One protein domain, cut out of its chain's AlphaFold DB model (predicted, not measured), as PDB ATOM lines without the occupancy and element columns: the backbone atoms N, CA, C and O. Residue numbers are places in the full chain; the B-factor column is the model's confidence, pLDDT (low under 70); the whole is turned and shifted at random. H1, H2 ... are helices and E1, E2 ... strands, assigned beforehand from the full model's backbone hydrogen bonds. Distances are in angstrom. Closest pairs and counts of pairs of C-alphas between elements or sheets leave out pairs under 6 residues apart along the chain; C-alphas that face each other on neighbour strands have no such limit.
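This is residues 13 to 96 of the 99 residues of the protein "Protein-L-isoaspartate(D-aspartate) O-methyltransferase (PCMT)" of Actinomadura meyerae (UniProt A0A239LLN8). One twisted sheet of five strands curls across the domain, with the short helix H1 on one face near one end and H3 on the opposite face; a long loop, residues 55 to 66, swings out from E3 to H2, away from the sheet. The 84 printed residues run H1 E1 E2 E3 H2 H3 E4 E5, and the antiparallel sheet has the order E1 E2 E3 E4 E5. The class is mixed, helices and strands. The whole is compact, with a radius of gyration of the C-alphas of 12.7 A and spans of 36 by 28 by 21 A.

H1, residues 13 to 16, is on the sheet at a height of 7.9 A; its closest C-alphas to E3, residues 46 to 54, are Val 15 and Ala 47, 6.3 A apart. E1, residues 23 to 28, and E2, residues 36 to 43, form a hairpin, with N 28 and O 36 at 2.7 A. E2 and E3 form another, with N 41 and O 48 at 2.8 A; E1 E2 E3 is a meander, each strand the antiparallel neighbour of the one before. H2, residues 67 to 70, is not on the sheet. H3, residues 78 to 81, is on it at a height of 5.1 A; the closest C-alphas of H3 and E3 are Leu 79 and Ala 51, 5.6 A apart. E4, residues 82 to 87, is antiparallel to E3, with N 86 and O 47 at 2.8 A. E4 and E5, residues 90 to 95, form a hairpin, with N 85 and O 92 at 2.9 A. The three helices are too short for an O i to N i+4 pair; each has its one O i to N i+3 pair within range.

H1 begins at C-alpha 13 (206.414, 151.041, 169.488). E1 is 15.1 A long, E2 21.6 A, E3 23.2 A, E4 17.0 A and E5 17.2 A; E5 ends at C-alpha 95 (210.626, 153.056, 193.490).

The C-alphas of Asp 20 and Ser 68 are the two farthest apart, at 36.8 A. The link from E3 to H2 is long, and the printed part has no cut. No printed residue is under 70 in pLDDT.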
ATOM      1  N   THR A  13     205.984 150.642 170.832       98.56
ATOM      2  CA  THR A  13     206.414 151.041 169.488       98.56
ATOM      3  C   THR A  13     207.615 151.991 169.501       98.56
ATOM      4  O   THR A  13     208.426 151.950 168.582       98.56
ATOM      5  N   TRP A  14     207.808 152.802 170.549       98.62
ATOM      6  CA  TRP A  14     209.017 153.625 170.691       98.62
ATOM      7  C   TRP A  14     210.266 152.779 170.949       98.62
ATOM      8  O   TRP A  14     211.352 153.138 170.491       98.62
ATOM      9  N   VAL A  15     210.117 151.660 171.666       98.75
ATOM     10  CA  VAL A  15     211.184 150.674 171.878       98.75
ATOM     11  C   VAL A  15     211.522 149.992 170.558       98.75
ATOM     12  O   VAL A  15     212.692 149.945 170.200       98.75
ATOM     13  N   GLU A  16     210.516 149.550 169.799       98.50
ATOM     14  CA  GLU A  16     210.706 148.891 168.495       98.50
ATOM     15  C   GLU A  16     211.353 149.806 167.447       98.50
ATOM     16  O   GLU A  16     212.196 149.365 166.671       98.50
ATOM     17  N   GLN A  17     211.000 151.091 167.443       98.44
ATOM     18  CA  GLN A  17     211.576 152.091 166.537       98.44
ATOM     19  C   GLN A  17     212.993 152.528 166.935       98.44
ATOM     20  O   GLN A  17     213.676 153.208 166.167       98.44
ATOM     21  N   THR A  18     213.442 152.190 168.143       98.69
ATOM     22  CA  THR A  18     214.758 152.584 168.640       98.69
ATOM     23  C   THR A  18     215.745 151.443 168.430       98.69
ATOM     24  O   THR A  18     215.559 150.341 168.933       98.69
ATOM     25  N   ARG A  19     216.842 151.728 167.718       98.25
ATOM     26  CA  ARG A  19     217.947 150.775 167.532       98.25
ATOM     27  C   ARG A  19     218.456 150.211 168.860       98.25
ATOM     28  O   ARG A  19     218.449 150.906 169.878       98.25
ATOM     29  N   ASP A  20     219.004 149.002 168.810       98.38
ATOM     30  CA  ASP A  20     219.730 148.418 169.936       98.38
ATOM     31  C   ASP A  20     220.873 149.345 170.405       98.38
ATOM     32  O   ASP A  20     221.512 150.045 169.605       98.38
ATOM     33  N   GLY A  21     221.055 149.455 171.720       98.44
ATOM     34  CA  GLY A  21     221.933 150.438 172.364       98.44
ATOM     35  C   GLY A  21     221.453 151.897 172.263       98.44
ATOM     36  O   GLY A  21     222.131 152.813 172.737       98.44
ATOM     37  N   GLY A  22     220.308 152.152 171.626       98.62
ATOM     38  CA  GLY A  22     219.704 153.473 171.501       98.62
ATOM     39  C   GLY A  22     219.104 153.978 172.814       98.62
ATOM     40  O   GLY A  22     218.852 153.221 173.751       98.62
ATOM     41  N   ARG A  23     218.869 155.294 172.884       98.69
ATOM     42  CA  ARG A  23     218.265 155.952 174.049       98.69
ATOM     43  C   ARG A  23     216.876 156.487 173.738       98.69
ATOM     44  O   ARG A  23     216.675 157.085 172.678       98.69
ATOM     45  N   ILE A  24     215.966 156.345 174.694       98.81
ATOM     46  CA  ILE A  24     214.670 157.030 174.719       98.81
ATOM     47  C   ILE A  24     214.685 157.963 175.924       98.81
ATOM     48  O   ILE A  24     214.873 157.513 177.055       98.81
ATOM     49  N   VAL A  25     214.522 159.258 175.681       98.75
ATOM     50  CA  VAL A  25     214.434 160.276 176.730       98.75
ATOM     51  C   VAL A  25     213.030 160.857 176.699       98.75
ATOM     52  O   VAL A  25     212.617 161.373 175.659       98.75
ATOM     53  N   LEU A  26     212.294 160.746 177.807       98.69
ATOM     54  CA  LEU A  26     210.903 161.194 177.885       98.69
ATOM     55  C   LEU A  26     210.543 161.773 179.266       98.69
ATOM     56  O   LEU A  26     211.018 161.271 180.286       98.69
ATOM     57  N   PRO A  27     209.672 162.790 179.336       98.38
ATOM     58  CA  PRO A  27     208.952 163.128 180.556       98.38
ATOM     59  C   PRO A  27     207.991 162.007 180.960       98.38
ATOM     60  O   PRO A  27     207.321 161.406 180.119       98.38
ATOM     61  N   TYR A  28     207.874 161.768 182.257       98.12
ATOM     62  CA  TYR A  28     207.003 160.762 182.840       98.12
ATOM     63  C   TYR A  28     205.840 161.407 183.585       98.12
ATOM     64  O   TYR A  28     206.031 162.356 184.347       98.12
ATOM     65  N   SER A  29     204.632 160.883 183.393       97.38
ATOM     66  CA  SER A  29     203.420 161.380 184.056       97.38
ATOM     67  C   SER A  29     202.706 160.324 184.896       97.38
ATOM     68  O   SER A  29     201.563 160.545 185.276       97.38
ATOM     69  N   GLY A  30     203.322 159.168 185.158       96.62
ATOM     70  CA  GLY A  30     202.709 158.147 186.009       96.62
ATOM     71  C   GLY A  30     202.744 158.502 187.502       96.62
ATOM     72  O   GLY A  30     203.584 159.304 187.923       96.62
ATOM     73  N   PRO A  31     201.824 157.927 188.298       95.38
ATOM     74  CA  PRO A  31     201.648 158.250 189.716       95.38
ATOM     75  C   PRO A  31     202.863 157.928 190.602       95.38
ATOM     76  O   PRO A  31     203.000 158.496 191.679       95.38
ATOM     77  N   GLU A  32     203.754 157.046 190.162       95.50
ATOM     78  CA  GLU A  32     204.927 156.579 190.905       95.50
ATOM     79  C   GLU A  32     205.941 157.706 191.139       95.50
ATOM     80  O   GLU A  32     206.611 157.746 192.171       95.50
ATOM     81  N   CYS A  33     206.086 158.609 190.164       96.06
ATOM     82  CA  CYS A  33     206.951 159.782 190.265       96.06
ATOM     83  C   CYS A  33     206.617 160.789 189.146       96.06
ATOM     84  O   CYS A  33     207.370 160.907 188.169       96.06
ATOM     85  N   PRO A  34     205.481 161.499 189.239       95.44
ATOM     86  CA  PRO A  34     205.058 162.436 188.205       95.44
ATOM     87  C   PRO A  34     206.111 163.534 187.983       95.44
ATOM     88  O   PRO A  34     206.747 164.030 188.919       95.44
ATOM     89  N   GLY A  35     206.326 163.894 186.716       95.75
ATOM     90  CA  GLY A  35     207.306 164.899 186.309       95.75
ATOM     91  C   GLY A  35     208.758 164.424 186.337       95.75
ATOM     92  O   GLY A  35     209.670 165.251 186.342       95.75
ATOM     93  N   ALA A  36     209.021 163.117 186.392       97.81
ATOM     94  CA  ALA A  36     210.372 162.590 186.213       97.81
ATOM     95  C   ALA A  36     210.804 162.678 184.739       97.81
ATOM     96  O   ALA A  36     210.035 162.353 183.841       97.81
ATOM     97  N   LEU A  37     212.052 163.066 184.474       98.56
ATOM     98  CA  LEU A  37     212.666 162.895 183.158       98.56
ATOM     99  C   LEU A  37     213.318 161.513 183.112       98.56
ATOM    100  O   LEU A  37     214.341 161.299 183.761       98.56
ATOM    101  N   LEU A  38     212.745 160.576 182.367       98.69
ATOM    102  CA  LEU A  38     213.292 159.233 182.199       98.69
ATOM    103  C   LEU A  38     214.334 159.197 181.086       98.69
ATOM    104  O   LEU A  38     214.146 159.775 180.014       98.69
ATOM    105  N   MET A  39     215.404 158.445 181.329       98.69
ATOM    106  CA  MET A  39     216.403 158.090 180.328       98.69
ATOM    107  C   MET A  39     216.512 156.571 180.257       98.69
ATOM    108  O   MET A  39     217.023 155.933 181.182       98.69
ATOM    109  N   LEU A  40     216.022 156.000 179.159       98.81
ATOM    110  CA  LEU A  40     215.967 154.560 178.927       98.81
ATOM    111  C   LEU A  40     217.017 154.142 177.897       98.81
ATOM    112  O   LEU A  40     217.237 154.855 176.918       98.81
ATOM    113  N   THR A  41     217.645 152.988 178.100       98.88
ATOM    114  CA  THR A  41     218.456 152.294 177.088       98.88
ATOM    115  C   THR A  41     217.648 151.157 176.506       98.88
ATOM    116  O   THR A  41     217.079 150.383 177.273       98.88
ATOM    117  N   VAL A  42     217.636 151.030 175.185       98.88
ATOM    118  CA  VAL A  42     217.072 149.860 174.512       98.88
ATOM    119  C   VAL A  42     218.155 148.808 174.334       98.88
ATOM    120  O   VAL A  42     219.188 149.088 173.733       98.88
ATOM    121  N   THR A  43     217.895 147.608 174.842       98.69
ATOM    122  CA  THR A  43     218.740 146.427 174.667       98.69
ATOM    123  C   THR A  43     217.849 145.224 174.373       98.69
ATOM    124  O   THR A  43     216.967 144.901 175.169       98.69
ATOM    125  N   LYS A  44     218.059 144.556 173.235       97.88
ATOM    126  CA  LYS A  44     217.330 143.358 172.783       97.88
ATOM    127  C   LYS A  44     215.804 143.500 172.918       97.88
ATOM    128  O   LYS A  44     215.133 142.643 173.486       97.88
ATOM    129  N   GLY A  45     215.258 144.622 172.442       97.81
ATOM    130  CA  GLY A  45     213.813 144.890 172.456       97.81
ATOM    131  C   GLY A  45     213.218 145.206 173.834       97.81
ATOM    132  O   GLY A  45     211.994 145.227 173.969       97.81
ATOM    133  N   THR A  46     214.057 145.454 174.843       98.75
ATOM    134  CA  THR A  46     213.658 145.902 176.184       98.75
ATOM    135  C   THR A  46     214.245 147.278 176.456       98.75
ATOM    136  O   THR A  46     215.441 147.480 176.255       98.75
ATOM    137  N   ALA A  47     213.436 148.217 176.943       98.81
ATOM    138  CA  ALA A  47     213.931 149.509 177.405       98.81
ATOM    139  C   ALA A  47     214.016 149.530 178.932       98.81
ATOM    140  O   ALA A  47     213.013 149.303 179.601       98.81
ATOM    141  N   THR A  48     215.183 149.825 179.499       98.81
ATOM    142  CA  THR A  48     215.363 149.958 180.955       98.81
ATOM    143  C   THR A  48     215.989 151.293 181.306       98.81
ATOM    144  O   THR A  48     216.789 151.842 180.544       98.81
ATOM    145  N   GLY A  49     215.641 151.846 182.465       98.19
ATOM    146  CA  GLY A  49     216.221 153.113 182.879       98.19
ATOM    147  C   GLY A  49     215.782 153.619 184.240       98.19
ATOM    148  O   GLY A  49     215.197 152.912 185.062       98.19
ATOM    149  N   ARG A  50     216.123 154.884 184.471       98.12
ATOM    150  CA  ARG A  50     215.886 155.625 185.712       98.12
ATOM    151  C   ARG A  50     215.550 157.079 185.400       98.12
ATOM    152  O   ARG A  50     215.709 157.519 184.258       98.12
ATOM    153  N   ALA A  51     215.151 157.835 186.419       97.88
ATOM    154  CA  ALA A  51     215.067 159.281 186.277       97.88
ATOM    155  C   ALA A  51     216.469 159.911 186.181       97.88
ATOM    156  O   ALA A  51     217.388 159.540 186.915       97.88
ATOM    157  N   ALA A  52     216.613 160.882 185.285       96.88
ATOM    158  CA  ALA A  52     217.787 161.739 185.124       96.88
ATOM    159  C   ALA A  52     217.567 163.151 185.701       96.88
ATOM    160  O   ALA A  52     218.510 163.924 185.823       96.88
ATOM    161  N   GLY A  53     216.329 163.492 186.065       96.38
ATOM    162  CA  GLY A  53     215.958 164.796 186.600       96.38
ATOM    163  C   GLY A  53     214.444 164.951 186.674       96.38
ATOM    164  O   GLY A  53     213.712 163.959 186.624       96.38
ATOM    165  N   ALA A  54     213.978 166.193 186.768       95.75
ATOM    166  CA  ALA A  54     212.562 166.527 186.710       95.75
ATOM    167  C   ALA A  54     212.256 167.389 185.485       95.75
ATOM    168  O   ALA A  54     213.002 168.315 185.177       95.75
ATOM    169  N   THR A  55     211.149 167.099 184.813       96.62
ATOM    170  CA  THR A  55     210.568 167.962 183.786       96.62
ATOM    171  C   THR A  55     209.067 167.714 183.697       96.62
ATOM    172  O   THR A  55     208.614 166.569 183.769       96.62
ATOM    173  N   PHE A  56     208.294 168.779 183.524       94.62
ATOM    174  CA  PHE A  56     206.850 168.702 183.341       94.62
ATOM    175  C   PHE A  56     206.512 169.178 181.937       94.62
ATOM    176  O   PHE A  56     206.675 170.353 181.619       94.62
ATOM    177  N   LEU A  57     206.033 168.254 181.107       96.19
ATOM    178  CA  LEU A  57     205.475 168.547 179.790       96.19
ATOM    179  C   LEU A  57     204.056 167.988 179.701       96.19
ATOM    180  O   LEU A  57     203.616 167.203 180.543       96.19
ATOM    181  N   MET A  58     203.339 168.410 178.666       95.88
ATOM    182  CA  MET A  58     201.966 167.985 178.411       95.88
ATOM    183  C   MET A  58     201.893 166.460 178.239       95.88
ATOM    184  O   MET A  58     202.685 165.918 177.464       95.88
ATOM    185  N   PRO A  59     200.964 165.752 178.910       97.12
ATOM    186  CA  PRO A  59     200.774 164.323 178.689       97.12
ATOM    187  C   PRO A  59     200.355 164.004 177.252       97.12
ATOM    188  O   PRO A  59     199.667 164.802 176.607       97.12
ATOM    189  N   LEU A  60     200.701 162.806 176.775       97.94
ATOM    190  CA  LEU A  60     200.108 162.228 175.570       97.94
ATOM    191  C   LEU A  60     198.575 162.270 175.663       97.94
ATOM    192  O   LEU A  60     197.999 162.132 176.745       97.94
ATOM    193  N   ARG A  61     197.914 162.446 174.513       95.06
ATOM    194  CA  ARG A  61     196.474 162.750 174.434       95.06
ATOM    195  C   ARG A  61     195.598 161.760 175.210       95.06
ATOM    196  O   ARG A  61     194.743 162.207 175.971       95.06
ATOM    197  N   ASP A  62     195.878 160.466 175.080       96.38
ATOM    198  CA  ASP A  62     195.126 159.383 175.736       96.38
ATOM    199  C   ASP A  62     195.709 158.980 177.100       96.38
ATOM    200  O   ASP A  62     195.287 158.003 177.712       96.38
ATOM    201  N   GLN A  63     196.696 159.726 177.600       97.00
ATOM    202  CA  GLN A  63     197.379 159.455 178.866       97.00
ATOM    203  C   GLN A  63     197.292 160.625 179.848       97.00
ATOM    204  O   GLN A  63     198.123 160.753 180.751       97.00
ATOM    205  N   LYS A  64     196.277 161.484 179.696       95.94
ATOM    206  CA  LYS A  64     195.989 162.545 180.666       95.94
ATOM    207  C   LYS A  64     195.843 161.960 182.067       95.94
ATOM    208  O   LYS A  64     195.348 160.849 182.249       95.94
ATOM    209  N   GLN A  65     196.275 162.728 183.055       94.19
ATOM    210  CA  GLN A  65     196.133 162.393 184.465       94.19
ATOM    211  C   GLN A  65     195.358 163.501 185.175       94.19
ATOM    212  O   GLN A  65     195.451 164.662 184.759       94.19
ATOM    213  N   PRO A  66     194.618 163.174 186.248       95.31
ATOM    214  CA  PRO A  66     194.065 164.187 187.132       95.31
ATOM    215  C   PRO A  66     195.165 165.136 187.617       95.31
ATOM    216  O   PRO A  66     196.284 164.711 187.909       95.31
ATOM    217  N   GLN A  67     194.846 166.425 187.745       92.19
ATOM    218  CA  GLN A  67     195.811 167.409 188.247       92.19
ATOM    219  C   GLN A  67     196.309 167.067 189.658       92.19
ATOM    220  O   GLN A  67     197.461 167.356 189.971       92.19
ATOM    221  N   SER A  68     195.479 166.412 190.476       94.94
ATOM    222  CA  SER A  68     195.856 165.911 191.802       94.94
ATOM    223  C   SER A  68     196.994 164.891 191.749       94.94
ATOM    224  O   SER A  68     197.877 164.936 192.594       94.94
ATOM    225  N   VAL A  69     197.026 164.024 190.731       93.88
ATOM    226  CA  VAL A  69     198.124 163.068 190.519       93.88
ATOM    227  C   VAL A  69     199.388 163.807 190.097       93.88
ATOM    228  O   VAL A  69     200.451 163.577 190.657       93.88
ATOM    229  N   LEU A  70     199.285 164.732 189.139       91.69
ATOM    230  CA  LEU A  70     200.450 165.454 188.611       91.69
ATOM    231  C   LEU A  70     201.101 166.398 189.632       91.69
ATOM    232  O   LEU A  70     202.291 166.683 189.518       91.69
ATOM    233  N   ARG A  71     200.321 166.900 190.595       90.12
ATOM    234  CA  ARG A  71     200.776 167.795 191.669       90.12
ATOM    235  C   ARG A  71     201.023 167.084 192.998       90.12
ATOM    236  O   ARG A  71     201.336 167.765 193.968       90.12
ATOM    237  N   ALA A  72     200.863 165.762 193.057       90.50
ATOM    238  CA  ALA A  72     201.134 165.015 194.273       90.50
ATOM    239  C   ALA A  72     202.579 165.266 194.722       90.50
ATOM    240  O   ALA A  72     203.516 165.202 193.918       90.50
ATOM    241  N   GLU A  73     202.755 165.567 196.007       90.25
ATOM    242  CA  GLU A  73     204.090 165.689 196.574       90.25
ATOM    243  C   GLU A  73     204.813 164.348 196.466       90.25
ATOM    244  O   GLU A  73     204.252 163.280 196.718       90.25
ATOM    245  N   ARG A  74     206.084 164.406 196.072       90.00
ATOM    246  CA  ARG A  74     206.952 163.233 195.989       90.00
ATOM    247  C   ARG A  74     207.967 163.272 197.119       90.00
ATOM    248  O   ARG A  74     208.466 164.345 197.458       90.00
ATOM    249  N   ALA A  75     208.341 162.101 197.628       91.88
ATOM    250  CA  ALA A  75     209.465 161.993 198.551       91.88
ATOM    251  C   ALA A  75     210.734 162.625 197.930       91.88
ATOM    252  O   ALA A  75     210.943 162.487 196.715       91.88
ATOM    253  N   PRO A  76     211.600 163.289 198.720       91.69
ATOM    254  CA  PRO A  76     212.775 163.993 198.196       91.69
ATOM    255  C   PRO A  76     213.706 163.116 197.340       91.69
ATOM    256  O   PRO A  76     214.318 163.588 196.381       91.69
ATOM    257  N   ASP A  77     213.786 161.822 197.654       95.19
ATOM    258  CA  ASP A  77     214.636 160.832 196.995       95.19
ATOM    259  C   ASP A  77     213.927 160.035 195.879       95.19
ATOM    260  O   ASP A  77     214.576 159.245 195.185       95.19
ATOM    261  N   ALA A  78     212.627 160.261 195.646       95.94
ATOM    262  CA  ALA A  78     211.806 159.463 194.728       95.94
ATOM    263  C   ALA A  78     212.396 159.392 193.311       95.94
ATOM    264  O   ALA A  78     212.477 158.316 192.722       95.94
ATOM    265  N   LEU A  79     212.909 160.511 192.785       96.56
ATOM    266  CA  LEU A  79     213.572 160.539 191.476       96.56
ATOM    267  C   LEU A  79     214.761 159.576 191.408       96.56
ATOM    268  O   LEU A  79     214.905 158.815 190.453       96.56
ATOM    269  N   ARG A  80     215.618 159.583 192.434       96.88
ATOM    270  CA  ARG A  80     216.819 158.736 192.476       96.88
ATOM    271  C   ARG A  80     216.460 157.257 192.559       96.88
ATOM    272  O   ARG A  80     217.232 156.414 192.092       96.88
ATOM    273  N   ARG A  81     215.289 156.944 193.110       97.56
ATOM    274  CA  ARG A  81     214.776 155.587 193.319       97.56
ATOM    275  C   ARG A  81     213.923 155.069 192.169       97.56
ATOM    276  O   ARG A  81     213.826 153.856 192.024       97.56
ATOM    277  N   LEU A  82     213.372 155.941 191.326       98.12
ATOM    278  CA  LEU A  82     212.528 155.544 190.202       98.12
ATOM    279  C   LEU A  82     213.280 154.653 189.211       98.12
ATOM    280  O   LEU A  82     214.322 155.033 188.661       98.12
ATOM    281  N   ARG A  83     212.730 153.468 188.970       98.19
ATOM    282  CA  ARG A  83     213.183 152.504 187.969       98.19
ATOM    283  C   ARG A  83     212.021 152.150 187.063       98.19
ATOM    284  O   ARG A  83     210.870 152.115 187.495       98.19
ATOM    285  N   ILE A  84     212.347 151.893 185.807       98.62
ATOM    286  CA  ILE A  84     211.371 151.480 184.810       98.62
ATOM    287  C   ILE A  84     211.988 150.474 183.848       98.62
ATOM    288  O   ILE A  84     213.138 150.617 183.421       98.62
ATOM    289  N   THR A  85     211.171 149.495 183.487       98.81
ATOM    290  CA  THR A  85     211.417 148.530 182.423       98.81
ATOM    291  C   THR A  85     210.202 148.510 181.509       98.81
ATOM    292  O   THR A  85     209.076 148.450 181.991       98.81
ATOM    293  N   VAL A  86     210.420 148.543 180.199       98.81
ATOM    294  CA  VAL A  86     209.381 148.474 179.166       98.81
ATOM    295  C   VAL A  86     209.711 147.309 178.242       98.81
ATOM    296  O   VAL A  86     210.807 147.239 177.679       98.81
ATOM    297  N   THR A  87     208.761 146.397 178.090       98.62
ATOM    298  CA  THR A  87     208.821 145.220 177.223       98.62
ATOM    299  C   THR A  87     207.595 145.198 176.312       98.62
ATOM    300  O   THR A  87     206.682 146.014 176.439       98.62
ATOM    301  N   ARG A  88     207.540 144.219 175.404       98.19
ATOM    302  CA  ARG A  88     206.366 143.994 174.551       98.19
ATOM    303  C   ARG A  88     205.096 143.691 175.348       98.19
ATOM    304  O   ARG A  88     204.003 144.003 174.894       98.19
ATOM    305  N   THR A  89     205.236 143.058 176.511       97.88
ATOM    306  CA  THR A  89     204.111 142.611 177.342       97.88
ATOM    307  C   THR A  89     203.637 143.671 178.333       97.88
ATOM    308  O   THR A  89     202.602 143.483 178.968       97.88
ATOM    309  N   GLY A  90     204.358 144.787 178.463       97.62
ATOM    310  CA  GLY A  90     203.956 145.903 179.308       97.62
ATOM    311  C   GLY A  90     205.139 146.690 179.850       97.62
ATOM    312  O   GLY A  90     206.257 146.621 179.347       97.62
ATOM    313  N   GLN A  91     204.890 147.445 180.913       98.19
ATOM    314  CA  GLN A  91     205.932 148.147 181.646       98.19
ATOM    315  C   GLN A  91     205.839 147.838 183.133       98.19
ATOM    316  O   GLN A  91     204.748 147.655 183.669       98.19
ATOM    317  N   ASN A  92     206.986 147.837 183.795       98.38
ATOM    318  CA  ASN A  92     207.093 147.799 185.241       98.38
ATOM    319  C   ASN A  92     207.764 149.093 185.701       98.38
ATOM    320  O   ASN A  92     208.847 149.425 185.213       98.38
ATOM    321  N   VAL A  93     207.123 149.812 186.619       98.06
ATOM    322  CA  VAL A  93     207.625 151.054 187.209       98.06
ATOM    323  C   VAL A  93     207.586 150.899 188.716       98.06
ATOM    324  O   VAL A  93     206.568 150.502 189.275       98.06
ATOM    325  N   PHE A  94     208.694 151.201 189.379       96.88
ATOM    326  CA  PHE A  94     208.771 151.091 190.829       96.88
ATOM    327  C   PHE A  94     209.789 152.066 191.410       96.88
ATOM    328  O   PHE A  94     210.723 152.514 190.738       96.88
ATOM    329  N   LEU A  95     209.616 152.379 192.691       97.25
ATOM    330  CA  LEU A  95     210.626 153.056 193.490       97.25
ATOM    331  C   LEU A  95     211.472 151.988 194.186       97.25
ATOM    332  O   LEU A  95     210.954 151.195 194.967       97.25
ATOM    333  N   ALA A  96     212.774 151.964 193.908       95.69
ATOM    334  CA  ALA A  96     213.719 151.146 194.664       95.69
ATOM    335  C   ALA A  96     213.701 151.529 196.164       95.69
ATOM    336  O   ALA A  96     213.256 152.629 196.503       95.69
TER     337      ALA A  96